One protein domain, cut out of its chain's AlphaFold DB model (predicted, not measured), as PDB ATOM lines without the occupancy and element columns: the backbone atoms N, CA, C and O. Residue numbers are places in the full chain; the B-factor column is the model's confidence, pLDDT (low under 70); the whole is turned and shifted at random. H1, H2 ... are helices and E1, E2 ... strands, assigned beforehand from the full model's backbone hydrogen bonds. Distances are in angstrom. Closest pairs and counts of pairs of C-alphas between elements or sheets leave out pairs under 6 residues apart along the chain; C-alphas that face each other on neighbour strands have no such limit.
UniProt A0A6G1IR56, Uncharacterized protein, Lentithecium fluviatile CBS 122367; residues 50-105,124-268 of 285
ATOM      1  N   THR A  50     118.837  56.969 -21.043       59.47
ATOM      2  CA  THR A  50     120.019  56.959 -21.905       59.47
ATOM      3  C   THR A  50     119.926  55.782 -22.858       59.47
ATOM      4  O   THR A  50     120.453  54.694 -22.629       59.47
ATOM      5  N   ALA A  51     119.216  55.999 -23.963       54.94
ATOM      6  CA  ALA A  51     119.232  55.088 -25.093       54.94
ATOM      7  C   ALA A  51     120.301  55.548 -26.083       54.94
ATOM      8  O   ALA A  51     120.151  56.581 -26.742       54.94
ATOM      9  N   PHE A  52     121.358  54.759 -26.259       65.00
ATOM     10  CA  PHE A  52     122.301  55.005 -27.342       65.00
ATOM     11  C   PHE A  52     121.707  54.501 -28.665       65.00
ATOM     12  O   PHE A  52     122.063  53.446 -29.188       65.00
ATOM     13  N   LEU A  53     120.730  55.241 -29.199       63.06
ATOM     14  CA  LEU A  53     119.921  54.819 -30.351       63.06
ATOM     15  C   LEU A  53     120.773  54.520 -31.592       63.06
ATOM     16  O   LEU A  53     120.473  53.586 -32.340       63.06
ATOM     17  N   ASP A  54     121.864  55.255 -31.778       70.31
ATOM     18  CA  ASP A  54     122.766  55.075 -32.913       70.31
ATOM     19  C   ASP A  54     123.830  54.002 -32.682       70.31
ATOM     20  O   ASP A  54     124.553  53.664 -33.622       70.31
ATOM     21  N   GLU A  55     123.922  53.425 -31.481       81.25
ATOM     22  CA  GLU A  55     124.862  52.352 -31.180       81.25
ATOM     23  C   GLU A  55     124.434  51.007 -31.763       81.25
ATOM     24  O   GLU A  55     123.254  50.706 -31.976       81.25
ATOM     25  N   TYR A  56     125.437  50.176 -32.040       81.50
ATOM     26  CA  TYR A  56     125.223  48.791 -32.423       81.50
ATOM     27  C   TYR A  56     126.331  47.875 -31.885       81.50
ATOM     28  O   TYR A  56     127.498  48.111 -32.235       81.50
ATOM     29  N   PRO A  57     125.983  46.823 -31.115       88.56
ATOM     30  CA  PRO A  57     124.644  46.550 -30.559       88.56
ATOM     31  C   PRO A  57     124.185  47.651 -29.579       88.56
ATOM     32  O   PRO A  57     125.049  48.288 -28.978       88.56
ATOM     33  N   PRO A  58     122.873  47.907 -29.417       90.31
ATOM     34  CA  PRO A  58     122.397  48.955 -28.519       90.31
ATOM     35  C   PRO A  58     122.668  48.614 -27.048       90.31
ATOM     36  O   PRO A  58     122.614  47.446 -26.640       90.31
ATOM     37  N   VAL A  59     122.931  49.658 -26.268       89.69
ATOM     38  CA  VAL A  59     122.930  49.645 -24.803       89.69
ATOM     39  C   VAL A  59     121.885  50.667 -24.359       89.69
ATOM     40  O   VAL A  59     121.848  51.782 -24.883       89.69
ATOM     41  N   LEU A  60     120.997  50.258 -23.462       89.56
ATOM     42  CA  LEU A  60     119.999  51.125 -22.842       89.56
ATOM     43  C   LEU A  60     120.328  51.200 -21.359       89.56
ATOM     44  O   LEU A  60     120.475  50.151 -20.738       89.56
ATOM     45  N   VAL A  61     120.450  52.409 -20.824       86.75
ATOM     46  CA  VAL A  61     120.649  52.655 -19.396       86.75
ATOM     47  C   VAL A  61     119.421  53.390 -18.872       86.75
ATOM     48  O   VAL A  61     119.059  54.444 -19.406       86.75
ATOM     49  N   GLU A  62     118.766  52.812 -17.872       82.62
ATOM     50  CA  GLU A  62     117.584  53.378 -17.217       82.62
ATOM     51  C   GLU A  62     117.733  53.306 -15.693       82.62
ATOM     52  O   GLU A  62     118.411  52.427 -15.150       82.62
ATOM     53  N   SER A  63     117.078  54.233 -14.996       77.69
ATOM     54  CA  SER A  63     116.924  54.133 -13.548       77.69
ATOM     55  C   SER A  63     115.963  53.004 -13.183       77.69
ATOM     56  O   SER A  63     114.935  52.799 -13.830       77.69
ATOM     57  N   LEU A  64     116.273  52.302 -12.094       68.44
ATOM     58  CA  LEU A  64     115.367  51.390 -11.394       68.44
ATOM     59  C   LEU A  64     114.048  52.063 -11.000       68.44
ATOM     60  O   LEU A  64     112.999  51.416 -10.979       68.44
ATOM     61  N   ASN A  65     114.088  53.358 -10.691       68.12
ATOM     62  CA  ASN A  65     112.909  54.118 -10.332       68.12
ATOM     63  C   ASN A  65     112.216  54.612 -11.608       68.12
ATOM     64  O   ASN A  65     112.739  55.435 -12.352       68.12
ATOM     65  N   GLY A  66     110.997  54.128 -11.858       65.75
ATOM     66  CA  GLY A  66     110.188  54.584 -12.996       65.75
ATOM     67  C   GLY A  66     110.350  53.771 -14.281       65.75
ATOM     68  O   GLY A  66     110.062  54.285 -15.363       65.75
ATOM     69  N   LEU A  67     110.756  52.502 -14.171       70.06
ATOM     70  CA  LEU A  67     110.792  51.578 -15.304       70.06
ATOM     71  C   LEU A  67     109.427  51.467 -15.999       70.06
ATOM     72  O   LEU A  67     108.396  51.250 -15.361       70.06
ATOM     73  N   GLU A  68     109.434  51.577 -17.330       74.00
ATOM     74  CA  GLU A  68     108.235  51.348 -18.155       74.00
ATOM     75  C   GLU A  68     107.828  49.871 -18.171       74.00
ATOM     76  O   GLU A  68     106.644  49.547 -18.269       74.00
ATOM     77  N   GLU A  69     108.810  48.977 -18.060       76.44
ATOM     78  CA  GLU A  69     108.626  47.532 -18.015       76.44
ATOM     79  C   GLU A  69     109.457  46.952 -16.876       76.44
ATOM     80  O   GLU A  69     110.631  47.288 -16.722       76.44
ATOM     81  N   ALA A  70     108.844  46.074 -16.081       77.44
ATOM     82  CA  ALA A  70     109.530  45.424 -14.976       77.44
ATOM     83  C   ALA A  70     110.719  44.585 -15.489       77.44
ATOM     84  O   ALA A  70     110.597  43.908 -16.519       77.44
ATOM     85  N   PRO A  71     111.865  44.600 -14.787       76.31
ATOM     86  CA  PRO A  71     112.977  43.737 -15.137       76.31
ATOM     87  C   PRO A  71     112.601  42.271 -14.866       76.31
ATOM     88  O   PRO A  71     111.695  41.995 -14.080       76.31
ATOM     89  N   PRO A  72     113.291  41.299 -15.485       74.38
ATOM     90  CA  PRO A  72     113.068  39.890 -15.179       74.38
ATOM     91  C   PRO A  72     113.215  39.584 -13.676       74.38
ATOM     92  O   PRO A  72     114.145  40.079 -13.044       74.38
ATOM     93  N   ASP A  73     112.392  38.684 -13.122       69.25
ATOM     94  CA  ASP A  73     112.318  38.393 -11.672       69.25
ATOM     95  C   ASP A  73     113.669  38.129 -10.981       69.25
ATOM     96  O   ASP A  73     113.841  38.330  -9.782       69.25
ATOM     97  N   HIS A  74     114.640  37.537 -11.675       59.09
ATOM     98  CA  HIS A  74     115.954  37.254 -11.088       59.09
ATOM     99  C   HIS A  74     116.900  38.469 -11.159       59.09
ATOM    100  O   HIS A  74     117.814  38.539 -10.342       59.09
ATOM    101  N   ALA A  75     116.679  39.408 -12.085       56.53
ATOM    102  CA  ALA A  75     117.363  40.695 -12.137       56.53
ATOM    103  C   ALA A  75     116.839  41.617 -11.031       56.53
ATOM    104  O   ALA A  75     117.647  42.175 -10.298       56.53
ATOM    105  N   GLU A  76     115.517  41.653 -10.823       64.00
ATOM    106  CA  GLU A  76     114.892  42.324  -9.674       64.00
ATOM    107  C   GLU A  76     115.436  41.765  -8.351       64.00
ATOM    108  O   GLU A  76     116.026  42.498  -7.565       64.00
ATOM    109  N   ARG A  77     115.396  40.435  -8.164       62.53
ATOM    110  CA  ARG A  77     115.963  39.788  -6.965       62.53
ATOM    111  C   ARG A  77     117.458  40.036  -6.781       62.53
ATOM    112  O   ARG A  77     117.932  40.014  -5.647       62.53
ATOM    113  N   LEU A  78     118.234  40.173  -7.859       57.16
ATOM    114  CA  LEU A  78     119.644  40.535  -7.738       57.16
ATOM    115  C   LEU A  78     119.782  41.999  -7.313       57.16
ATOM    116  O   LEU A  78     120.583  42.266  -6.425       57.16
ATOM    117  N   GLY A  79     118.994  42.901  -7.898       57.38
ATOM    118  CA  GLY A  79     118.901  44.302  -7.493       57.38
ATOM    119  C   GLY A  79     118.582  44.438  -6.006       57.38
ATOM    120  O   GLY A  79     119.355  45.060  -5.286       57.38
ATOM    121  N   ASP A  80     117.545  43.747  -5.527       61.66
ATOM    122  CA  ASP A  80     117.164  43.715  -4.110       61.66
ATOM    123  C   ASP A  80     118.310  43.218  -3.226       61.66
ATOM    124  O   ASP A  80     118.651  43.848  -2.230       61.66
ATOM    125  N   ARG A  81     118.958  42.108  -3.608       55.62
ATOM    126  CA  ARG A  81     120.084  41.533  -2.853       55.62
ATOM    127  C   ARG A  81     121.325  42.418  -2.861       55.62
ATOM    128  O   ARG A  81     122.108  42.356  -1.918       55.62
ATOM    129  N   LEU A  82     121.554  43.169  -3.934       54.19
ATOM    130  CA  LEU A  82     122.668  44.105  -4.028       54.19
ATOM    131  C   LEU A  82     122.382  45.361  -3.214       54.19
ATOM    132  O   LEU A  82     123.275  45.784  -2.494       54.19
ATOM    133  N   ALA A  83     121.166  45.905  -3.265       56.78
ATOM    134  CA  ALA A  83     120.740  47.022  -2.424       56.78
ATOM    135  C   ALA A  83     120.816  46.647  -0.936       56.78
ATOM    136  O   ALA A  83     121.493  47.316  -0.161       56.78
ATOM    137  N   GLU A  84     120.248  45.494  -0.575       52.72
ATOM    138  CA  GLU A  84     120.380  44.894   0.753       52.72
ATOM    139  C   GLU A  84     121.865  44.706   1.111       52.72
ATOM    140  O   GLU A  84     122.329  45.080   2.185       52.72
ATOM    141  N   GLY A  85     122.659  44.187   0.176       48.22
ATOM    142  CA  GLY A  85     124.089  44.004   0.348       48.22
ATOM    143  C   GLY A  85     124.862  45.306   0.578       48.22
ATOM    144  O   GLY A  85     125.752  45.321   1.420       48.22
ATOM    145  N   ILE A  86     124.548  46.401  -0.113       47.09
ATOM    146  CA  ILE A  86     125.156  47.721   0.116       47.09
ATOM    147  C   ILE A  86     124.873  48.173   1.550       47.09
ATOM    148  O   ILE A  86     125.810  48.527   2.271       47.09
ATOM    149  N   ASP A  87     123.618  48.054   1.985       43.75
ATOM    150  CA  ASP A  87     123.188  48.399   3.344       43.75
ATOM    151  C   ASP A  87     123.855  47.519   4.419       43.75
ATOM    152  O   ASP A  87     124.040  47.950   5.561       43.75
ATOM    153  N   PHE A  88     124.292  46.309   4.051       40.97
ATOM    154  CA  PHE A  88     124.989  45.357   4.924       40.97
ATOM    155  C   PHE A  88     126.501  45.205   4.659       40.97
ATOM    156  O   PHE A  88     127.134  44.319   5.236       40.97
ATOM    157  N   GLY A  89     127.119  46.050   3.824       39.88
ATOM    158  CA  GLY A  89     128.569  46.015   3.566       39.88
ATOM    159  C   GLY A  89     129.071  44.820   2.732       39.88
ATOM    160  O   GLY A  89     130.217  44.399   2.877       39.88
ATOM    161  N   PHE A  90     128.226  44.269   1.858       38.12
ATOM    162  CA  PHE A  90     128.447  43.117   0.968       38.12
ATOM    163  C   PHE A  90     129.416  43.399  -0.194       38.12
ATOM    164  O   PHE A  90     129.843  42.470  -0.884       38.12
ATOM    165  N   ILE A  91     129.812  44.659  -0.401       47.75
ATOM    166  CA  ILE A  91     130.956  44.987  -1.259       47.75
ATOM    167  C   ILE A  91     132.233  44.471  -0.558       47.75
ATOM    168  O   ILE A  91     132.491  44.853   0.586       47.75
ATOM    169  N   PRO A  92     133.044  43.598  -1.193       40.25
ATOM    170  CA  PRO A  92     134.145  42.905  -0.530       40.25
ATOM    171  C   PRO A  92     135.145  43.860   0.123       40.25
ATOM    172  O   PRO A  92     135.736  44.717  -0.534       40.25
ATOM    173  N   GLN A  93     135.432  43.627   1.404       37.09
ATOM    174  CA  GLN A  93     136.388  44.403   2.196       37.09
ATOM    175  C   GLN A  93     137.837  44.348   1.664       37.09
ATOM    176  O   GLN A  93     138.696  45.054   2.171       37.09
ATOM    177  N   ASN A  94     138.109  43.570   0.617       38.34
ATOM    178  CA  ASN A  94     139.417  43.437  -0.023       38.34
ATOM    179  C   ASN A  94     139.670  44.561  -1.043       38.34
ATOM    180  O   ASN A  94     140.814  44.940  -1.251       38.34
ATOM    181  N   LEU A  95     138.609  45.147  -1.623       38.88
ATOM    182  CA  LEU A  95     138.707  46.395  -2.402       38.88
ATOM    183  C   LEU A  95     139.108  47.579  -1.506       38.88
ATOM    184  O   LEU A  95     139.639  48.582  -1.968       38.88
ATOM    185  N   ARG A  96     138.861  47.446  -0.199       36.69
ATOM    186  CA  ARG A  96     139.155  48.453   0.814       36.69
ATOM    187  C   ARG A  96     140.652  48.665   1.005       36.69
ATOM    188  O   ARG A  96     141.028  49.771   1.349       36.69
ATOM    189  N   ASP A  97     141.483  47.640   0.846       38.22
ATOM    190  CA  ASP A  97     142.928  47.763   1.077       38.22
ATOM    191  C   ASP A  97     143.649  48.352  -0.153       38.22
ATOM    192  O   ASP A  97     144.530  49.184   0.018       38.22
ATOM    193  N   VAL A  98     143.142  48.071  -1.362       35.88
ATOM    194  CA  VAL A  98     143.539  48.708  -2.638       35.88
ATOM    195  C   VAL A  98     143.277  50.217  -2.634       35.88
ATOM    196  O   VAL A  98     144.094  51.014  -3.079       35.88
ATOM    197  N   ILE A  99     142.116  50.615  -2.105       35.62
ATOM    198  CA  ILE A  99     141.681  52.016  -2.024       35.62
ATOM    199  C   ILE A  99     142.348  52.746  -0.840       35.62
ATOM    200  O   ILE A  99     142.509  53.960  -0.874       35.62
ATOM    201  N   LYS A 100     142.752  52.024   0.217       34.44
ATOM    202  CA  LYS A 100     143.357  52.598   1.437       34.44
ATOM    203  C   LYS A 100     144.810  53.043   1.289       34.44
ATOM    204  O   LYS A 100     145.236  53.855   2.110       34.44
ATOM    205  N   ASP A 101     145.558  52.503   0.332       37.28
ATOM    206  CA  ASP A 101     146.971  52.854   0.139       37.28
ATOM    207  C   ASP A 101     147.168  53.982  -0.897       37.28
ATOM    208  O   ASP A 101     148.295  54.446  -1.089       37.28
ATOM    209  N   ASP A 102     146.081  54.481  -1.507       34.22
ATOM    210  CA  ASP A 102     146.083  55.672  -2.363       34.22
ATOM    211  C   ASP A 102     145.851  56.950  -1.521       34.22
ATOM    212  O   ASP A 102     144.765  57.150  -0.966       34.22
ATOM    213  N   PRO A 103     146.849  57.845  -1.397       33.19
ATOM    214  CA  PRO A 103     146.735  59.059  -0.594       33.19
ATOM    215  C   PRO A 103     145.742  60.099  -1.147       33.19
ATOM    216  O   PRO A 103     145.495  61.092  -0.455       33.19
ATOM    217  N   GLU A 104     145.161  59.915  -2.342       30.72
ATOM    218  CA  GLU A 104     144.092  60.781  -2.866       30.72
ATOM    219  C   GLU A 104     142.677  60.388  -2.377       30.72
ATOM    220  O   GLU A 104     141.756  61.203  -2.496       30.72
ATOM    221  N   VAL A 105     142.481  59.210  -1.757       34.03
ATOM    222  CA  VAL A 105     141.158  58.717  -1.314       34.03
ATOM    223  C   VAL A 105     141.108  58.541   0.219       34.03
ATOM    224  O   VAL A 105     141.691  57.633   0.804       34.03
ATOM    225  N   GLU A 124     137.856  32.749  -0.631       41.12
ATOM    226  CA  GLU A 124     138.830  32.159  -1.581       41.12
ATOM    227  C   GLU A 124     138.389  32.228  -3.063       41.12
ATOM    228  O   GLU A 124     139.178  31.920  -3.966       41.12
ATOM    229  N   GLU A 125     137.147  32.645  -3.331       49.06
ATOM    230  CA  GLU A 125     136.508  32.583  -4.656       49.06
ATOM    231  C   GLU A 125     136.741  33.811  -5.547       49.06
ATOM    232  O   GLU A 125     136.625  33.706  -6.772       49.06
ATOM    233  N   LEU A 126     137.122  34.953  -4.970       43.97
ATOM    234  CA  LEU A 126     137.225  36.229  -5.680       43.97
ATOM    235  C   LEU A 126     138.660  36.756  -5.661       43.97
ATOM    236  O   LEU A 126     139.267  36.884  -4.597       43.97
ATOM    237  N   SER A 127     139.201  37.067  -6.840       49.12
ATOM    238  CA  SER A 127     140.477  37.773  -6.989       49.12
ATOM    239  C   SER A 127     140.244  39.163  -7.570       49.12
ATOM    240  O   SER A 127     139.529  39.320  -8.560       49.12
ATOM    241  N   THR A 128     140.865  40.158  -6.945       45.19
ATOM    242  CA  THR A 128     140.975  41.525  -7.458       45.19
ATOM    243  C   THR A 128     142.386  41.675  -8.010       45.19
ATOM    244  O   THR A 128     143.346  41.444  -7.277       45.19
ATOM    245  N   ASP A 129     142.519  42.011  -9.291       49.00
ATOM    246  CA  ASP A 129     143.818  42.311  -9.897       49.00
ATOM    247  C   ASP A 129     144.004  43.837  -9.918       49.00
ATOM    248  O   ASP A 129     143.231  44.558 -10.549       49.00
ATOM    249  N   GLU A 130     144.994  44.337  -9.175       40.12
ATOM    250  CA  GLU A 130     145.250  45.770  -9.004       40.12
ATOM    251  C   GLU A 130     146.020  46.398 -10.181       40.12
ATOM    252  O   GLU A 130     147.055  45.899 -10.625       40.12
ATOM    253  N   THR A 131     145.560  47.588 -10.582       42.12
ATOM    254  CA  THR A 131     146.259  48.647 -11.343       42.12
ATOM    255  C   THR A 131     146.664  48.358 -12.791       42.12
ATOM    256  O   THR A 131     147.831  48.438 -13.164       42.12
ATOM    257  N   GLN A 132     145.674  48.165 -13.665       52.31
ATOM    258  CA  GLN A 132     145.777  48.668 -15.039       52.31
ATOM    259  C   GLN A 132     144.380  48.831 -15.633       52.31
ATOM    260  O   GLN A 132     143.620  47.863 -15.648       52.31
ATOM    261  N   SER A 133     144.057  50.012 -16.175       62.88
ATOM    262  CA  SER A 133     142.809  50.196 -16.916       62.88
ATOM    263  C   SER A 133     142.730  49.168 -18.048       62.88
ATOM    264  O   SER A 133     143.640  49.061 -18.879       62.88
ATOM    265  N   GLN A 134     141.646  48.401 -18.083       73.12
ATOM    266  CA  GLN A 134     141.513  47.263 -18.985       73.12
ATOM    267  C   GLN A 134     140.894  47.701 -20.309       73.12
ATOM    268  O   GLN A 134     139.726  48.078 -20.369       73.12
ATOM    269  N   SER A 135     141.669  47.627 -21.394       85.69
ATOM    270  CA  SER A 135     141.139  47.857 -22.740       85.69
ATOM    271  C   SER A 135     140.212  46.722 -23.156       85.69
ATOM    272  O   SER A 135     140.621  45.555 -23.235       85.69
ATOM    273  N   ILE A 136     138.973  47.085 -23.472       88.94
ATOM    274  CA  ILE A 136     137.975  46.172 -24.018       88.94
ATOM    275  C   ILE A 136     138.363  45.815 -25.459       88.94
ATOM    276  O   ILE A 136     138.832  46.651 -26.230       88.94
ATOM    277  N   SER A 137     138.170  44.554 -25.845       90.31
ATOM    278  CA  SER A 137     138.340  44.138 -27.234       90.31
ATOM    279  C   SER A 137     137.300  44.828 -28.125       90.31
ATOM    280  O   SER A 137     136.101  44.718 -27.850       90.31
ATOM    281  N   PRO A 138     137.708  45.469 -29.240       90.12
ATOM    282  CA  PRO A 138     136.785  46.149 -30.147       90.12
ATOM    283  C   PRO A 138     135.667  45.275 -30.714       90.12
ATOM    284  O   PRO A 138     134.662  45.807 -31.171       90.12
ATOM    285  N   LEU A 139     135.824  43.947 -30.672       90.94
ATOM    286  CA  LEU A 139     134.795  42.988 -31.080       90.94
ATOM    287  C   LEU A 139     133.546  43.029 -30.191       90.94
ATOM    288  O   LEU A 139     132.468  42.664 -30.652       90.94
ATOM    289  N   TYR A 140     133.684  43.457 -28.934       92.00
ATOM    290  CA  TYR A 140     132.586  43.502 -27.966       92.00
ATOM    291  C   TYR A 140     132.102  44.924 -27.682       92.00
ATOM    292  O   TYR A 140     131.164  45.103 -26.905       92.00
ATOM    293  N   LEU A 141     132.698  45.933 -28.320       91.38
ATOM    294  CA  LEU A 141     132.294  47.326 -28.175       91.38
ATOM    295  C   LEU A 141     131.083  47.655 -29.042       91.38
ATOM    296  O   LEU A 141     130.941  47.171 -30.166       91.38
ATOM    297  N   SER A 142     130.239  48.547 -28.526       89.50
ATOM    298  CA  SER A 142     129.248  49.213 -29.359       89.50
ATOM    299  C   SER A 142     129.963  50.081 -30.390       89.50
ATOM    300  O   SER A 142     131.024  50.657 -30.137       89.50
ATOM    301  N   THR A 143     129.378  50.187 -31.575       89.38
ATOM    302  CA  THR A 143     129.877  51.061 -32.636       89.38
ATOM    303  C   THR A 143     128.905  52.202 -32.885       89.38
ATOM    304  O   THR A 143     127.700  51.971 -32.854       89.38
ATOM    305  N   ILE A 144     129.409  53.390 -33.207       87.00
ATOM    306  CA  ILE A 144     128.622  54.573 -33.599       87.00
ATOM    307  C   ILE A 144     128.974  55.012 -35.024       87.00
ATOM    308  O   ILE A 144     130.062  54.676 -35.507       87.00
ATOM    309  N   PRO A 145     128.099  55.750 -35.731       83.56
ATOM    310  CA  PRO A 145     128.440  56.349 -37.019       83.56
ATOM    311  C   PRO A 145     129.705  57.216 -36.914       83.56
ATOM    312  O   PRO A 145     129.820  58.056 -36.026       83.56
ATOM    313  N   ALA A 146     130.675  57.015 -37.812       80.25
ATOM    314  CA  ALA A 146     131.938  57.761 -37.792       80.25
ATOM    315  C   ALA A 146     131.784  59.217 -38.271       80.25
ATOM    316  O   ALA A 146     132.612  60.067 -37.949       80.25
ATOM    317  N   SER A 147     130.741  59.495 -39.053       77.38
ATOM    318  CA  SER A 147     130.350  60.824 -39.516       77.38
ATOM    319  C   SER A 147     128.849  60.816 -39.828       77.38
ATOM    320  O   SER A 147     128.369  59.810 -40.359       77.38
ATOM    321  N   PRO A 148     128.112  61.917 -39.585       68.50
ATOM    322  CA  PRO A 148     126.698  62.033 -39.960       68.50
ATOM    323  C   PRO A 148     126.439  61.812 -41.458       68.50
ATOM    324  O   PRO A 148     125.338  61.435 -41.847       68.50
ATOM    325  N   ASN A 149     127.458  62.037 -42.298       68.31
ATOM    326  CA  ASN A 149     127.338  62.030 -43.757       68.31
ATOM    327  C   ASN A 149     127.967  60.796 -44.432       68.31
ATOM    328  O   ASN A 149     127.825  60.638 -45.643       68.31
ATOM    329  N   GLU A 150     128.665  59.926 -43.694       62.50
ATOM    330  CA  GLU A 150     129.257  58.699 -44.248       62.50
ATOM    331  C   GLU A 150     128.413  57.488 -43.848       62.50
ATOM    332  O   GLU A 150     128.574  56.912 -42.768       62.50
ATOM    333  N   SER A 151     127.509  57.071 -44.737       61.09
ATOM    334  CA  SER A 151     126.744  55.845 -44.536       61.09
ATOM    335  C   SER A 151     127.673  54.625 -44.606       61.09
ATOM    336  O   SER A 151     128.327  54.354 -45.608       61.09
ATOM    337  N   GLY A 152     127.751  53.881 -43.501       68.38
ATOM    338  CA  GLY A 152     128.409  52.572 -43.435       68.38
ATOM    339  C   GLY A 152     129.722  52.526 -42.657       68.38
ATOM    340  O   GLY A 152     130.081  51.454 -42.168       68.38
ATOM    341  N   ARG A 153     130.416  53.652 -42.448       79.94
ATOM    342  CA  ARG A 153     131.613  53.659 -41.595       79.94
ATOM    343  C   ARG A 153     131.203  53.834 -40.136       79.94
ATOM    344  O   ARG A 153     130.722  54.892 -39.743       79.94
ATOM    345  N   ARG A 154     131.411  52.796 -39.326       83.38
ATOM    346  CA  ARG A 154     131.154  52.827 -37.880       83.38
ATOM    347  C   ARG A 154     132.470  52.752 -37.112       83.38
ATOM    348  O   ARG A 154     133.392  52.056 -37.536       83.38
ATOM    349  N   LYS A 155     132.570  53.486 -36.006       84.75
ATOM    350  CA  LYS A 155     133.734  53.494 -35.114       84.75
ATOM    351  C   LYS A 155     133.354  52.830 -33.786       84.75
ATOM    352  O   LYS A 155     132.284  53.149 -33.269       84.75
ATOM    353  N   PRO A 156     134.192  51.939 -33.228       83.50
ATOM    354  CA  PRO A 156     133.972  51.414 -31.887       83.50
ATOM    355  C   PRO A 156     134.082  52.528 -30.846       83.50
ATOM    356  O   PRO A 156     134.930  53.421 -30.951       83.50
ATOM    357  N   MET A 157     133.229  52.454 -29.833       81.75
ATOM    358  CA  MET A 157     133.309  53.297 -28.648       81.75
ATOM    359  C   MET A 157     134.376  52.749 -27.719       81.75
ATOM    360  O   MET A 157     134.090  52.011 -26.783       81.75
ATOM    361  N   ASP A 158     135.624  53.063 -28.048       74.69
ATOM    362  CA  ASP A 158     136.780  52.613 -27.283       74.69
ATOM    363  C   ASP A 158     136.760  53.211 -25.877       74.69
ATOM    364  O   ASP A 158     136.786  54.435 -25.713       74.69
ATOM    365  N   ARG A 159     136.686  52.330 -24.880       82.00
ATOM    366  CA  ARG A 159     136.698  52.659 -23.457       82.00
ATOM    367  C   ARG A 159     137.443  51.588 -22.678       82.00
ATOM    368  O   ARG A 159     137.693  50.476 -23.152       82.00
ATOM    369  N   LYS A 160     137.800  51.973 -21.463       78.62
ATOM    370  CA  LYS A 160     138.428  51.120 -20.470       78.62
ATOM    371  C   LYS A 160     137.521  51.076 -19.245       78.62
ATOM    372  O   LYS A 160     136.568  51.839 -19.163       78.62
ATOM    373  N   THR A 161     137.835  50.171 -18.337       81.69
ATOM    374  CA  THR A 161     137.372  50.231 -16.951       81.69
ATOM    375  C   THR A 161     138.609  50.237 -16.068       81.69
ATOM    376  O   THR A 161     139.630  49.646 -16.451       81.69
ATOM    377  N   ASP A 162     138.549  50.906 -14.925       76.75
ATOM    378  CA  ASP A 162     139.708  51.032 -14.043       76.75
ATOM    379  C   ASP A 162     140.036  49.721 -13.327       76.75
ATOM    380  O   ASP A 162     141.204  49.327 -13.269       76.75
ATOM    381  N   PHE A 163     139.013  49.002 -12.851       79.31
ATOM    382  CA  PHE A 163     139.191  47.733 -12.144       79.31
ATOM    383  C   PHE A 163     138.188  46.678 -12.587       79.31
ATOM    384  O   PHE A 163     137.094  46.973 -13.060       79.31
ATOM    385  N   VAL A 164     138.559  45.414 -12.395       80.06
ATOM    386  CA  VAL A 164     137.738  44.264 -12.782       80.06
ATOM    387  C   VAL A 164     137.765  43.200 -11.702       80.06
ATOM    388  O   VAL A 164     138.793  42.975 -11.063       80.06
ATOM    389  N   LEU A 165     136.643  42.507 -11.524       79.50
ATOM    390  CA  LEU A 165     136.598  41.278 -10.739       79.50
ATOM    391  C   LEU A 165     136.674  40.066 -11.651       79.50
ATOM    392  O   LEU A 165     135.971  39.968 -12.667       79.50
ATOM    393  N   SER A 166     137.501  39.115 -11.236       77.88
ATOM    394  CA  SER A 166     137.689  37.848 -11.915       77.88
ATOM    395  C   SER A 166     137.316  36.669 -11.024       77.88
ATOM    396  O   SER A 166     137.437  36.712  -9.796       77.88
ATOM    397  N   TYR A 167     136.862  35.581 -11.648       75.12
ATOM    398  CA  TYR A 167     136.685  34.323 -10.933       75.12
ATOM    399  C   TYR A 167     138.050  33.716 -10.605       75.12
ATOM    400  O   TYR A 167     138.848  33.425 -11.509       75.12
ATOM    401  N   SER A 168     138.293  33.477  -9.316       76.00
ATOM    402  CA  SER A 168     139.576  32.990  -8.812       76.00
ATOM    403  C   SER A 168     139.896  31.585  -9.320       76.00
ATOM    404  O   SER A 168     139.153  30.627  -9.105       76.00
ATOM    405  N   HIS A 169     141.082  31.420  -9.907       70.62
ATOM    406  CA  HIS A 169     141.634  30.110 -10.274       70.62
ATOM    407  C   HIS A 169     141.947  29.219  -9.059       70.62
ATOM    408  O   HIS A 169     142.270  28.040  -9.237       70.62
ATOM    409  N   ARG A 170     141.898  29.778  -7.841       73.69
ATOM    410  CA  ARG A 170     142.111  29.040  -6.590       73.69
ATOM    411  C   ARG A 170     140.872  28.254  -6.177       73.69
ATOM    412  O   ARG A 170     141.024  27.228  -5.520       73.69
ATOM    413  N   HIS A 171     139.679  28.669  -6.610       75.38
ATOM    414  CA  HIS A 171     138.470  27.905  -6.335       75.38
ATOM    415  C   HIS A 171     138.452  26.610  -7.172       75.38
ATOM    416  O   HIS A 171     138.612  26.688  -8.396       75.38
ATOM    417  N   PRO A 172     138.249  25.419  -6.573       70.94
ATOM    418  CA  PRO A 172     138.336  24.145  -7.289       70.94
ATOM    419  C   PRO A 172     137.428  24.053  -8.520       70.94
ATOM    420  O   PRO A 172     137.880  23.601  -9.575       70.94
ATOM    421  N   ASP A 173     136.186  24.536  -8.425       67.50
ATOM    422  CA  ASP A 173     135.217  24.441  -9.526       67.50
ATOM    423  C   ASP A 173     135.552  25.395 -10.679       67.50
ATOM    424  O   ASP A 173     135.446  25.029 -11.854       67.50
ATOM    425  N   ILE A 174     136.036  26.595 -10.350       69.94
ATOM    426  CA  ILE A 174     136.480  27.590 -11.332       69.94
ATOM    427  C   ILE A 174     137.783  27.126 -11.994       69.94
ATOM    428  O   ILE A 174     137.920  27.166 -13.215       69.94
ATOM    429  N   SER A 175     138.722  26.590 -11.212       74.25
ATOM    430  CA  SER A 175     139.945  25.965 -11.719       74.25
ATOM    431  C   SER A 175     139.629  24.823 -12.687       74.25
ATOM    432  O   SER A 175     140.240  24.708 -13.753       74.25
ATOM    433  N   ALA A 176     138.643  23.984 -12.352       73.06
ATOM    434  CA  ALA A 176     138.181  22.913 -13.225       73.06
ATOM    435  C   ALA A 176     137.563  23.455 -14.523       73.06
ATOM    436  O   ALA A 176     137.829  22.901 -15.590       73.06
ATOM    437  N   LEU A 177     136.789  24.546 -14.463       71.81
ATOM    438  CA  LEU A 177     136.276  25.237 -15.649       71.81
ATOM    439  C   LEU A 177     137.413  25.734 -16.552       71.81
ATOM    440  O   LEU A 177     137.420  25.402 -17.737       71.81
ATOM    441  N   TYR A 178     138.399  26.449 -16.004       76.50
ATOM    442  CA  TYR A 178     139.542  26.932 -16.782       76.50
ATOM    443  C   TYR A 178     140.333  25.790 -17.425       76.50
ATOM    444  O   TYR A 178     140.676  25.874 -18.601       76.50
ATOM    445  N   LYS A 179     140.554  24.678 -16.711       82.56
ATOM    446  CA  LYS A 179     141.207  23.482 -17.275       82.56
ATOM    447  C   LYS A 179     140.419  22.883 -18.441       82.56
ATOM    448  O   LYS A 179     141.025  22.475 -19.430       82.56
ATOM    449  N   ARG A 180     139.082  22.834 -18.353       79.25
ATOM    450  CA  ARG A 180     138.230  22.356 -19.458       79.25
ATOM    451  C   ARG A 180     138.324  23.271 -20.677       79.25
ATOM    452  O   ARG A 180     138.446  22.766 -21.788       79.25
ATOM    453  N   LEU A 181     138.297  24.589 -20.472       75.50
ATOM    454  CA  LEU A 181     138.427  25.584 -21.542       75.50
ATOM    455  C   LEU A 181     139.817  25.535 -22.198       75.50
ATOM    456  O   LEU A 181     139.929  25.582 -23.425       75.50
ATOM    457  N   ASP A 182     140.870  25.340 -21.402       82.06
ATOM    458  CA  ASP A 182     142.235  25.166 -21.897       82.06
ATOM    459  C   ASP A 182     142.388  23.899 -22.753       82.06
ATOM    460  O   ASP A 182     142.976  23.946 -23.835       82.06
ATOM    461  N   ALA A 183     141.786  22.783 -22.324       82.69
ATOM    462  CA  ALA A 183     141.843  21.506 -23.036       82.69
ATOM    463  C   ALA A 183     141.235  21.558 -24.451       82.69
ATOM    464  O   ALA A 183     141.643  20.793 -25.322       82.69
ATOM    465  N   VAL A 184     140.292  22.472 -24.698       80.81
ATOM    466  CA  VAL A 184     139.686  22.700 -26.024       80.81
ATOM    467  C   VAL A 184     140.309  23.887 -26.773       80.81
ATOM    468  O   VAL A 184     139.739  24.378 -27.746       80.81
ATOM    469  N   ASN A 185     141.480  24.361 -26.329       81.38
ATOM    470  CA  ASN A 185     142.199  25.518 -26.873       81.38
ATOM    471  C   ASN A 185     141.348  26.806 -26.921       81.38
ATOM    472  O   ASN A 185     141.541  27.673 -27.776       81.38
ATOM    473  N   ARG A 186     140.394  26.949 -25.992       80.00
ATOM    474  CA  ARG A 186     139.555  28.144 -25.826       80.00
ATOM    475  C   ARG A 186     140.089  28.974 -24.669       80.00
ATOM    476  O   ARG A 186     139.524  29.012 -23.585       80.00
ATOM    477  N   ARG A 187     141.227  29.620 -24.919       80.12
ATOM    478  CA  ARG A 187     141.940  30.417 -23.909       80.12
ATOM    479  C   ARG A 187     141.433  31.847 -23.793       80.12
ATOM    480  O   ARG A 187     141.750  32.490 -22.809       80.12
ATOM    481  N   GLU A 188     140.697  32.355 -24.777       88.56
ATOM    482  CA  GLU A 188     140.202  33.737 -24.787       88.56
ATOM    483  C   GLU A 188     138.758  33.785 -24.287       88.56
ATOM    484  O   GLU A 188     137.804  33.529 -25.027       88.56
ATOM    485  N   ILE A 189     138.628  34.062 -22.995       86.62
ATOM    486  CA  ILE A 189     137.388  33.964 -22.222       86.62
ATOM    487  C   ILE A 189     136.957  35.313 -21.642       86.62
ATOM    488  O   ILE A 189     135.769  35.526 -21.435       86.62
ATOM    489  N   GLY A 190     137.898  36.236 -21.439       87.94
ATOM    490  CA  GLY A 190     137.608  37.627 -21.112       87.94
ATOM    491  C   GLY A 190     137.255  38.430 -22.364       87.94
ATOM    492  O   GLY A 190     137.559  38.027 -23.489       87.94
ATOM    493  N   HIS A 191     136.615  39.579 -22.165       91.75
ATOM    494  CA  HIS A 191     136.246  40.515 -23.233       91.75
ATOM    495  C   HIS A 191     137.299  41.618 -23.452       91.75
ATOM    496  O   HIS A 191     137.054  42.581 -24.175       91.75
ATOM    497  N   THR A 192     138.474  41.485 -22.840       90.69
ATOM    498  CA  THR A 192     139.580  42.449 -22.861       90.69
ATOM    499  C   THR A 192     140.706  42.015 -23.805       90.69
ATOM    500  O   THR A 192     140.729  40.886 -24.301       90.69
ATOM    501  N   LEU A 193     141.652  42.919 -24.074       85.19
ATOM    502  CA  LEU A 193     142.837  42.642 -24.902       85.19
ATOM    503  C   LEU A 193     144.083  42.249 -24.106       85.19
ATOM    504  O   LEU A 193     145.005  41.657 -24.680       85.19
ATOM    505  N   ASP A 194     144.132  42.583 -22.816       83.94
ATOM    506  CA  ASP A 194     145.297  42.298 -21.985       83.94
ATOM    507  C   ASP A 194     145.572  40.787 -21.909       83.94
ATOM    508  O   ASP A 194     144.669  39.952 -21.887       83.94
ATOM    509  N   THR A 195     146.856  40.424 -21.904       79.94
ATOM    510  CA  THR A 195     147.295  39.027 -22.011       79.94
ATOM    511  C   THR A 195     146.797  38.125 -20.886       79.94
ATOM    512  O   THR A 195     146.616  36.924 -21.125       79.94
ATOM    513  N   PHE A 196     146.575  38.689 -19.700       81.38
ATOM    514  CA  PHE A 196     146.069  37.998 -18.530       81.38
ATOM    515  C   PHE A 196     144.542  38.053 -18.477       81.38
ATOM    516  O   PHE A 196     143.894  37.000 -18.442       81.38
ATOM    517  N   THR A 197     143.942  39.244 -18.537       83.31
ATOM    518  CA  THR A 197     142.486  39.374 -18.356       83.31
ATOM    519  C   THR A 197     141.700  38.796 -19.530       83.31
ATOM    520  O   THR A 197     140.632  38.227 -19.315       83.31
ATOM    521  N   LYS A 198     142.265  38.751 -20.747       87.19
ATOM    522  CA  LYS A 198     141.635  38.034 -21.872       87.19
ATOM    523  C   LYS A 198     141.513  36.530 -21.627       87.19
ATOM    524  O   LYS A 198     140.688  35.867 -22.252       87.19
ATOM    525  N   ARG A 199     142.345  35.973 -20.743       84.94
ATOM    526  CA  ARG A 199     142.365  34.547 -20.385       84.94
ATOM    527  C   ARG A 199     141.664  34.230 -19.075       84.94
ATOM    528  O   ARG A 199     141.719  33.084 -18.635       84.94
ATOM    529  N   THR A 200     140.995  35.214 -18.489       81.38
ATOM    530  CA  THR A 200     140.341  35.086 -17.193       81.38
ATOM    531  C   THR A 200     138.863  35.427 -17.337       81.38
ATOM    532  O   THR A 200     138.496  36.333 -18.084       81.38
ATOM    533  N   ALA A 201     137.990  34.661 -16.684       79.38
ATOM    534  CA  ALA A 201     136.565  34.944 -16.711       79.38
ATOM    535  C   ALA A 201     136.292  36.134 -15.783       79.38
ATOM    536  O   ALA A 201     136.519  36.051 -14.574       79.38
ATOM    537  N   LEU A 202     135.836  37.236 -16.373       83.81
ATOM    538  CA  LEU A 202     135.482  38.471 -15.676       83.81
ATOM    539  C   LEU A 202     133.971  38.494 -15.425       83.81
ATOM    540  O   LEU A 202     133.202  37.950 -16.225       83.81
ATOM    541  N   PHE A 203     133.540  39.083 -14.310       74.69
ATOM    542  CA  PHE A 203     132.111  39.119 -13.964       74.69
ATOM    543  C   PHE A 203     131.605  40.443 -13.401       74.69
ATOM    544  O   PHE A 203     130.402  40.569 -13.199       74.69
ATOM    545  N   SER A 204     132.495  41.399 -13.141       82.44
ATOM    546  CA  SER A 204     132.129  42.748 -12.727       82.44
ATOM    547  C   SER A 204     133.262  43.719 -13.048       82.44
ATOM    548  O   SER A 204     134.419  43.303 -13.168       82.44
ATOM    549  N   GLY A 205     132.928  44.993 -13.218       83.94
ATOM    550  CA  GLY A 205     133.885  46.084 -13.389       83.94
ATOM    551  C   GLY A 205     133.610  47.204 -12.401       83.94
ATOM    552  O   GLY A 205     132.492  47.325 -11.896       83.94
ATOM    553  N   PHE A 206     134.633  48.023 -12.171       83.81
ATOM    554  CA  PHE A 206     134.529  49.260 -11.416       83.81
ATOM    555  C   PHE A 206     135.058  50.411 -12.242       83.81
ATOM    556  O   PHE A 206     136.175  50.354 -12.764       83.81
ATOM    557  N   GLU A 207     134.272  51.471 -12.289       87.06
ATOM    558  CA  GLU A 207     134.730  52.754 -12.788       87.06
ATOM    559  C   GLU A 207     134.904  53.702 -11.610       87.06
ATOM    560  O   GLU A 207     133.974  53.882 -10.820       87.06
ATOM    561  N   VAL A 208     136.097  54.283 -11.473       81.94
ATOM    562  CA  VAL A 208     136.436  55.116 -10.321       81.94
ATOM    563  C   VAL A 208     136.746  56.524 -10.796       81.94
ATOM    564  O   VAL A 208     137.673  56.770 -11.564       81.94
ATOM    565  N   LYS A 209     135.975  57.485 -10.303       80.75
ATOM    566  CA  LYS A 209     136.179  58.906 -10.558       80.75
ATOM    567  C   LYS A 209     136.468  59.649  -9.250       80.75
ATOM    568  O   LYS A 209     135.961  59.271  -8.190       80.75
ATOM    569  N   PRO A 210     137.255  60.740  -9.295       76.44
ATOM    570  CA  PRO A 210     137.420  61.611  -8.135       76.44
ATOM    571  C   PRO A 210     136.079  62.238  -7.727       76.44
ATOM    572  O   PRO A 210     135.130  62.245  -8.504       76.44
ATOM    573  N   ALA A 211     136.010  62.843  -6.540       74.62
ATOM    574  CA  ALA A 211     134.789  63.509  -6.061       74.62
ATOM    575  C   ALA A 211     134.313  64.671  -6.952       74.62
ATOM    576  O   ALA A 211     133.148  65.043  -6.921       74.62
ATOM    577  N   SER A 212     135.214  65.256  -7.745       78.62
ATOM    578  CA  SER A 212     134.888  66.257  -8.767       78.62
ATOM    579  C   SER A 212     134.675  65.652 -10.159       78.62
ATOM    580  O   SER A 212     134.705  66.379 -11.151       78.62
ATOM    581  N   GLY A 213     134.618  64.325 -10.254       77.62
ATOM    582  CA  GLY A 213     134.515  63.585 -11.497       77.62
ATOM    583  C   GLY A 213     133.098  63.567 -12.053       77.62
ATOM    584  O   GLY A 213     132.129  63.873 -11.363       77.62
ATOM    585  N   ASP A 214     132.999  63.224 -13.331       85.44
ATOM    586  CA  ASP A 214     131.731  63.198 -14.044       85.44
ATOM    587  C   ASP A 214     131.020  61.848 -13.841       85.44
ATOM    588  O   ASP A 214     131.481  60.811 -14.325       85.44
ATOM    589  N   TYR A 215     129.889  61.873 -13.132       85.06
ATOM    590  CA  TYR A 215     129.010  60.717 -12.922       85.06
ATOM    591  C   TYR A 215     128.488  60.153 -14.240       85.06
ATOM    592  O   TYR A 215     128.449  58.940 -14.426       85.06
ATOM    593  N   THR A 216     128.152  61.035 -15.180       84.81
ATOM    594  CA  THR A 216     127.698  60.666 -16.518       84.81
ATOM    595  C   THR A 216     128.791  59.905 -17.264       84.81
ATOM    596  O   THR A 216     128.526  58.908 -17.936       84.81
ATOM    597  N   GLU A 217     130.045  60.339 -17.129       84.94
ATOM    598  CA  GLU A 217     131.167  59.605 -17.702       84.94
ATOM    599  C   GLU A 217     131.361  58.253 -17.006       84.94
ATOM    600  O   GLU A 217     131.580  57.255 -17.694       84.94
ATOM    601  N   ALA A 218     131.266  58.207 -15.674       86.38
ATOM    602  CA  ALA A 218     131.418  56.971 -14.912       86.38
ATOM    603  C   ALA A 218     130.383  55.914 -15.335       86.38
ATOM    604  O   ALA A 218     130.733  54.775 -15.650       86.38
ATOM    605  N   GLU A 219     129.117  56.321 -15.423       88.00
ATOM    606  CA  GLU A 219     128.010  55.481 -15.874       88.00
ATOM    607  C   GLU A 219     128.190  55.023 -17.325       88.00
ATOM    608  O   GLU A 219     127.992  53.844 -17.632       88.00
ATOM    609  N   LEU A 220     128.621  55.915 -18.223       87.06
ATOM    610  CA  LEU A 220     128.893  55.570 -19.617       87.06
ATOM    611  C   LEU A 220     129.996  54.508 -19.729       87.06
ATOM    612  O   LEU A 220     129.830  53.520 -20.449       87.06
ATOM    613  N   GLN A 221     131.131  54.710 -19.052       88.06
ATOM    614  CA  GLN A 221     132.246  53.756 -19.090       88.06
ATOM    615  C   GLN A 221     131.818  52.405 -18.513       88.06
ATOM    616  O   GLN A 221     132.095  51.362 -19.115       88.06
ATOM    617  N   MET A 222     131.048  52.428 -17.424       90.50
ATOM    618  CA  MET A 222     130.529  51.213 -16.819       90.50
ATOM    619  C   MET A 222     129.539  50.465 -17.723       90.50
ATOM    620  O   MET A 222     129.648  49.254 -17.928       90.50
ATOM    621  N   SER A 223     128.610  51.186 -18.340       90.19
ATOM    622  CA  SER A 223     127.616  50.616 -19.253       90.19
ATOM    623  C   SER A 223     128.272  49.934 -20.456       90.19
ATOM    624  O   SER A 223     127.845  48.863 -20.892       90.19
ATOM    625  N   ILE A 224     129.363  50.511 -20.965       90.62
ATOM    626  CA  ILE A 224     130.151  49.918 -22.050       90.62
ATOM    627  C   ILE A 224     130.855  48.640 -21.583       90.62
ATOM    628  O   ILE A 224     130.837  47.637 -22.304       90.62
ATOM    629  N   TRP A 225     131.440  48.652 -20.382       91.50
ATOM    630  CA  TRP A 225     132.090  47.484 -19.791       91.50
ATOM    631  C   TRP A 225     131.121  46.312 -19.614       91.50
ATOM    632  O   TRP A 225     131.342  45.221 -20.150       91.50
ATOM    633  N   ILE A 226     130.016  46.536 -18.900       91.38
ATOM    634  CA  ILE A 226     129.076  45.468 -18.556       91.38
ATOM    635  C   ILE A 226     128.409  44.881 -19.806       91.38
ATOM    636  O   ILE A 226     128.231  43.664 -19.914       91.38
ATOM    637  N   ALA A 227     128.145  45.716 -20.818       92.56
ATOM    638  CA  ALA A 227     127.630  45.253 -22.098       92.56
ATOM    639  C   ALA A 227     128.640  44.382 -22.860       92.56
ATOM    640  O   ALA A 227     128.267  43.345 -23.417       92.56
ATOM    641  N   ALA A 228     129.919  44.765 -22.878       92.75
ATOM    642  CA  ALA A 228     130.971  43.966 -23.499       92.75
ATOM    643  C   ALA A 228     131.144  42.604 -22.803       92.75
ATOM    644  O   ALA A 228     131.294  41.578 -23.477       92.75
ATOM    645  N   SER A 229     131.052  42.581 -21.471       91.38
ATOM    646  CA  SER A 229     131.091  41.354 -20.669       91.38
ATOM    647  C   SER A 229     129.961  40.385 -21.033       91.38
ATOM    648  O   SER A 229     130.223  39.231 -21.394       91.38
ATOM    649  N   LEU A 230     128.717  40.876 -21.075       91.00
ATOM    650  CA  LEU A 230     127.547  40.075 -21.445       91.00
ATOM    651  C   LEU A 230     127.647  39.513 -22.868       91.00
ATOM    652  O   LEU A 230     127.368  38.332 -23.096       91.00
ATOM    653  N   ARG A 231     128.116  40.322 -23.828       92.19
ATOM    654  CA  ARG A 231     128.341  39.885 -25.218       92.19
ATOM    655  C   ARG A 231     129.365  38.754 -25.293       92.19
ATOM    656  O   ARG A 231     129.160  37.783 -26.022       92.19
ATOM    657  N   LYS A 232     130.447  38.834 -24.512       90.44
ATOM    658  CA  LYS A 232     131.446  37.763 -24.448       90.44
ATOM    659  C   LYS A 232     130.877  36.482 -23.852       90.44
ATOM    660  O   LYS A 232     131.155  35.404 -24.373       90.44
ATOM    661  N   LYS A 233     130.064  36.568 -22.796       86.62
ATOM    662  CA  LYS A 233     129.407  35.381 -22.220       86.62
ATOM    663  C   LYS A 233     128.438  34.734 -23.207       86.62
ATOM    664  O   LYS A 233     128.417  33.508 -23.306       86.62
ATOM    665  N   GLN A 234     127.712  35.538 -23.981       86.12
ATOM    666  CA  GLN A 234     126.851  35.041 -25.053       86.12
ATOM    667  C   GLN A 234     127.646  34.306 -26.137       86.12
ATOM    668  O   GLN A 234     127.283  33.190 -26.507       86.12
ATOM    669  N   GLU A 235     128.763  34.876 -26.597       87.69
ATOM    670  CA  GLU A 235     129.669  34.211 -27.543       87.69
ATOM    671  C   GLU A 235     130.192  32.880 -26.978       87.69
ATOM    672  O   GLU A 235     130.160  31.854 -27.661       87.69
ATOM    673  N   LEU A 236     130.651  32.872 -25.721       81.00
ATOM    674  CA  LEU A 236     131.158  31.661 -25.077       81.00
ATOM    675  C   LEU A 236     130.093  30.568 -25.024       81.00
ATOM    676  O   LEU A 236     130.387  29.438 -25.405       81.00
ATOM    677  N   ALA A 237     128.866  30.903 -24.624       80.62
ATOM    678  CA  ALA A 237     127.772  29.942 -24.568       80.62
ATOM    679  C   ALA A 237     127.401  29.391 -25.953       80.62
ATOM    680  O   ALA A 237     127.178  28.189 -26.092       80.62
ATOM    681  N   GLN A 238     127.412  30.233 -26.994       82.19
ATOM    682  CA  GLN A 238     127.213  29.790 -28.378       82.19
ATOM    683  C   GLN A 238     128.305  28.809 -28.821       82.19
ATOM    684  O   GLN A 238     128.004  27.742 -29.360       82.19
ATOM    685  N   ILE A 239     129.575  29.135 -28.560       76.88
ATOM    686  CA  ILE A 239     130.723  28.286 -28.907       76.88
ATOM    687  C   ILE A 239     130.645  26.932 -28.192       76.88
ATOM    688  O   ILE A 239     130.992  25.907 -28.783       76.88
ATOM    689  N   THR A 240     130.209  26.916 -26.932       70.94
ATOM    690  CA  THR A 240     130.100  25.695 -26.124       70.94
ATOM    691  C   THR A 240     128.757  24.988 -26.272       70.94
ATOM    692  O   THR A 240     128.534  23.996 -25.578       70.94
ATOM    693  N   GLN A 241     127.862  25.481 -27.139       76.75
ATOM    694  CA  GLN A 241     126.488  24.980 -27.300       76.75
ATOM    695  C   GLN A 241     125.757  24.853 -25.955       76.75
ATOM    696  O   GLN A 241     124.943  23.956 -25.737       76.75
ATOM    697  N   THR A 242     126.100  25.733 -25.019       73.88
ATOM    698  CA  THR A 242     125.457  25.809 -23.716       73.88
ATOM    699  C   THR A 242     124.187  26.621 -23.874       73.88
ATOM    700  O   THR A 242     124.176  27.628 -24.580       73.88
ATOM    701  N   LEU A 243     123.114  26.168 -23.228       75.31
ATOM    702  CA  LEU A 243     121.865  26.910 -23.207       75.31
ATOM    703  C   LEU A 243     122.130  28.301 -22.617       75.31
ATOM    704  O   LEU A 243     122.511  28.430 -21.456       75.31
ATOM    705  N   PHE A 244     121.983  29.321 -23.457       76.12
ATOM    706  CA  PHE A 244     122.067  30.718 -23.070       76.12
ATOM    707  C   PHE A 244     120.645  31.249 -23.050       76.12
ATOM    708  O   PHE A 244     120.057  31.456 -24.108       76.12
ATOM    709  N   GLU A 245     120.087  31.423 -21.860       78.06
ATOM    710  CA  GLU A 245     118.803  32.092 -21.682       78.06
ATOM    711  C   GLU A 245     119.104  33.559 -21.360       78.06
ATOM    712  O   GLU A 245     119.541  33.826 -20.241       78.06
ATOM    713  N   PRO A 246     118.914  34.505 -22.311       75.38
ATOM    714  CA  PRO A 246     119.203  35.926 -22.105       75.38
ATOM    715  C   PRO A 246     118.556  36.460 -20.841       75.38
ATOM    716  O   PRO A 246     119.210  37.151 -20.070       75.38
ATOM    717  N   ALA A 247     117.304  36.042 -20.615       68.94
ATOM    718  CA  ALA A 247     116.570  36.363 -19.413       68.94
ATOM    719  C   ALA A 247     117.426  36.041 -18.195       68.94
ATOM    720  O   ALA A 247     117.697  36.962 -17.471       68.94
ATOM    721  N   MET A 248     117.954  34.826 -18.027       71.25
ATOM    722  CA  MET A 248     118.606  34.348 -16.797       71.25
ATOM    723  C   MET A 248     120.007  34.904 -16.500       71.25
ATOM    724  O   MET A 248     120.620  34.494 -15.509       71.25
ATOM    725  N   ILE A 249     120.556  35.774 -17.348       76.69
ATOM    726  CA  ILE A 249     121.941  36.233 -17.225       76.69
ATOM    727  C   ILE A 249     121.954  37.692 -16.814       76.69
ATOM    728  O   ILE A 249     121.663  38.580 -17.609       76.69
ATOM    729  N   VAL A 250     122.371  37.915 -15.570       80.94
ATOM    730  CA  VAL A 250     122.512  39.244 -14.987       80.94
ATOM    731  C   VAL A 250     123.937  39.427 -14.496       80.94
ATOM    732  O   VAL A 250     124.505  38.541 -13.851       80.94
ATOM    733  N   GLU A 251     124.517  40.575 -14.810       82.44
ATOM    734  CA  GLU A 251     125.831  40.982 -14.331       82.44
ATOM    735  C   GLU A 251     125.720  42.220 -13.455       82.44
ATOM    736  O   GLU A 251     125.030  43.149 -13.859       82.44
ATOM    737  N   PRO A 252     126.395  42.258 -12.297       82.88
ATOM    738  CA  PRO A 252     126.530  43.469 -11.508       82.88
ATOM    739  C   PRO A 252     127.767  44.268 -11.920       82.88
ATOM    740  O   PRO A 252     128.795  43.703 -12.313       82.88
ATOM    741  N   ALA A 253     127.718  45.578 -11.727       86.88
ATOM    742  CA  ALA A 253     128.890  46.434 -11.776       86.88
ATOM    743  C   ALA A 253     128.733  47.684 -10.907       86.88
ATOM    744  O   ALA A 253     127.649  47.941 -10.389       86.88
ATOM    745  N   LEU A 254     129.822  48.423 -10.693       84.56
ATOM    746  CA  LEU A 254     129.851  49.512  -9.718       84.56
ATOM    747  C   LEU A 254     130.540  50.753 -10.287       84.56
ATOM    748  O   LEU A 254     131.582  50.652 -10.933       84.56
ATOM    749  N   THR A 255     130.014  51.931  -9.983       85.62
ATOM    750  CA  THR A 255     130.774  53.180 -10.082       85.62
ATOM    751  C   THR A 255     131.102  53.692  -8.683       85.62
ATOM    752  O   THR A 255     130.338  53.507  -7.733       85.62
ATOM    753  N   ILE A 256     132.270  54.313  -8.551       83.25
ATOM    754  CA  ILE A 256     132.702  55.012  -7.342       83.25
ATOM    755  C   ILE A 256     133.057  56.431  -7.761       83.25
ATOM    756  O   ILE A 256     134.031  56.624  -8.485       83.25
ATOM    757  N   VAL A 257     132.281  57.422  -7.331       82.38
ATOM    758  CA  VAL A 257     132.544  58.835  -7.634       82.38
ATOM    759  C   VAL A 257     132.723  59.584  -6.323       82.38
ATOM    760  O   VAL A 257     131.780  59.838  -5.576       82.38
ATOM    761  N   GLY A 258     133.975  59.896  -5.989       79.88
ATOM    762  CA  GLY A 258     134.306  60.433  -4.671       79.88
ATOM    763  C   GLY A 258     133.939  59.467  -3.545       79.88
ATOM    764  O   GLY A 258     134.611  58.460  -3.357       79.88
ATOM    765  N   HIS A 259     132.901  59.808  -2.777       76.12
ATOM    766  CA  HIS A 259     132.406  58.994  -1.656       76.12
ATOM    767  C   HIS A 259     131.098  58.264  -1.983       76.12
ATOM    768  O   HIS A 259     130.558  57.566  -1.125       76.12
ATOM    769  N   GLU A 260     130.569  58.466  -3.188       75.50
ATOM    770  CA  GLU A 260     129.309  57.884  -3.626       75.50
ATOM    771  C   GLU A 260     129.575  56.601  -4.407       75.50
ATOM    772  O   GLU A 260     130.503  56.519  -5.217       75.50
ATOM    773  N   HIS A 261     128.760  55.590  -4.127       80.38
ATOM    774  CA  HIS A 261     128.833  54.277  -4.747       80.38
ATOM    775  C   HIS A 261     127.495  53.986  -5.413       80.38
ATOM    776  O   HIS A 261     126.474  53.986  -4.727       80.38
ATOM    777  N   SER A 262     127.511  53.667  -6.705       79.56
ATOM    778  CA  SER A 262     126.299  53.286  -7.433       79.56
ATOM    779  C   SER A 262     126.461  51.886  -7.995       79.56
ATOM    780  O   SER A 262     127.424  51.591  -8.707       79.56
ATOM    781  N   VAL A 263     125.521  51.006  -7.651       81.06
ATOM    782  CA  VAL A 263     125.451  49.655  -8.205       81.06
ATOM    783  C   VAL A 263     124.551  49.660  -9.424       81.06
ATOM    784  O   VAL A 263     123.426  50.154  -9.392       81.06
ATOM    785  N   TYR A 264     125.057  49.028 -10.470       85.50
ATOM    786  CA  TYR A 264     124.347  48.752 -11.697       85.50
ATOM    787  C   TYR A 264     124.206  47.253 -11.861       85.50
ATOM    788  O   TYR A 264     125.067  46.473 -11.438       85.50
ATOM    789  N   TYR A 265     123.155  46.836 -12.541       85.31
ATOM    790  CA  TYR A 265     123.077  45.489 -13.066       85.31
ATOM    791  C   TYR A 265     122.580  45.513 -14.501       85.31
ATOM    792  O   TYR A 265     121.835  46.399 -14.905       85.31
ATOM    793  N   ALA A 266     123.017  44.546 -15.294       89.12
ATOM    794  CA  ALA A 266     122.654  44.482 -16.696       89.12
ATOM    795  C   ALA A 266     122.304  43.071 -17.122       89.12
ATOM    796  O   ALA A 266     122.849  42.098 -16.602       89.12
ATOM    797  N   TYR A 267     121.430  42.978 -18.117       87.69
ATOM    798  CA  TYR A 267     121.031  41.718 -18.725       87.69
ATOM    799  C   TYR A 267     120.836  41.878 -20.241       87.69
ATOM    800  O   TYR A 267     120.485  42.965 -20.721       87.69
ATOM    801  N   PRO A 268     121.083  40.825 -21.040       90.25
ATOM    802  CA  PRO A 268     120.775  40.850 -22.459       90.25
ATOM    803  C   PRO A 268     119.258  40.848 -22.667       90.25
ATOM    804  O   PRO A 268     118.530  40.069 -22.052       90.25
TER     805      PRO A 268
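What this domain is: This is residues 50 to 105 and 124 to 268 of the 285 residues of an uncharacterized protein of Lentithecium fluviatile CBS 122367 (UniProt A0A6G1IR56). A strongly twisted, curled sheet of five strands is sandwiched between helices: the long H4 runs through the middle of the domain on one face, and H1 covers the E8 edge on the other. H3 lies at one end of the domain, reached from E5, the small hairpin of E3 and E4 lies far out from the sheet, and residues 65 to 70 stick out between E1 and H1. The printed part has 201 residues with four named helices and eight named strands, in the order E1 H1 H2 E2 E3 E4 E5 H3 E6 H4 E7 E8. The class is mixed, helices and strands; the large sheet is mixed too, in the order E2, E5, E6, E7, E8. The whole is compact, with a radius of gyration of the C-alphas of 17.4 A, and rounded, with spans of 52 by 46 by 36 A.

Where its parts are: E1 is residues 59 to 63, 13.5 A long, and begins at C-alpha 59 at (122.930, 49.645, -24.803). H1 is residues 73 to 87, 21.1 A, and H2 is residues 95 to 100. After the cut come the short strands E2, residues 126 to 128, E3, residues 143 to 145, and E4, residues 154 to 156. E5 is residues 163 to 167, 13.7 A, and H3 is residues 172 to 183, 16.3 A. E6, residues 202 to 209, measures 21.1 A. H4, residues 215 to 239, is the longest helix at 36.2 A and begins at C-alpha 215 at (129.010, 60.717, -12.922). E7 is residues 251 to 257, 20.2 A, and E8 is residues 260 to 268, 26.8 A, ending at C-alpha 268 at (120.775, 40.850, -22.459).

How they stand to each other: In the large sheet E2 and E8 are edge strands. E2 and E5 are antiparallel, with N 166 and O 127 within hydrogen-bond range at 3.4 A. E5 and E6 are antiparallel, with N 206 and O 163 at 2.8 A. E6 and E7 are parallel, with N 209 and O 256 at 2.8 A. E7 and E8 form a hairpin, with N 253 and O 264 at 2.8 A. E6, H4 and E7 make a strand-helix-strand unit, two parallel neighbour strands with a helix between, and its crossover is right-handed. H4 is on the sheet; its closest C-alphas to E6 are those of Ala 218 and Glu 207, 5.8 A apart. H1 is on the opposite face, at a height over the sheet of 9.5 A, over E8 and along it at 14 degrees on the local plane. These are three layers, helices on both faces of a sheet. H2 is only just not on the sheet, with 4 pairs of C-alphas within 10 A, and H3 is not on it. E1 pairs with no named strand; its closest C-alpha to H4 is that of Val 59, 7.0 A from that of Ala 227. The hairpin of E3 and E4, with N 155 and O 144 at 2.8 A, is apart from H4. In H1, H2, H3 and H4 every O i to N i+4 pair is within hydrogen-bond range.

The domain as a whole: The two C-alphas farthest apart are those of Asn 149 and Pro 172, 53.7 A. Residues 106 to 123 are cut out, and C-alphas 105 and 124 are 26.7 A apart across the cut. The long links are E2 to E3, H3 to E6 and H4 to E7. The mean pLDDT of the printed part is 73.3; 58 residues are under 70, among them residues 73 to 105 and 124 to 133.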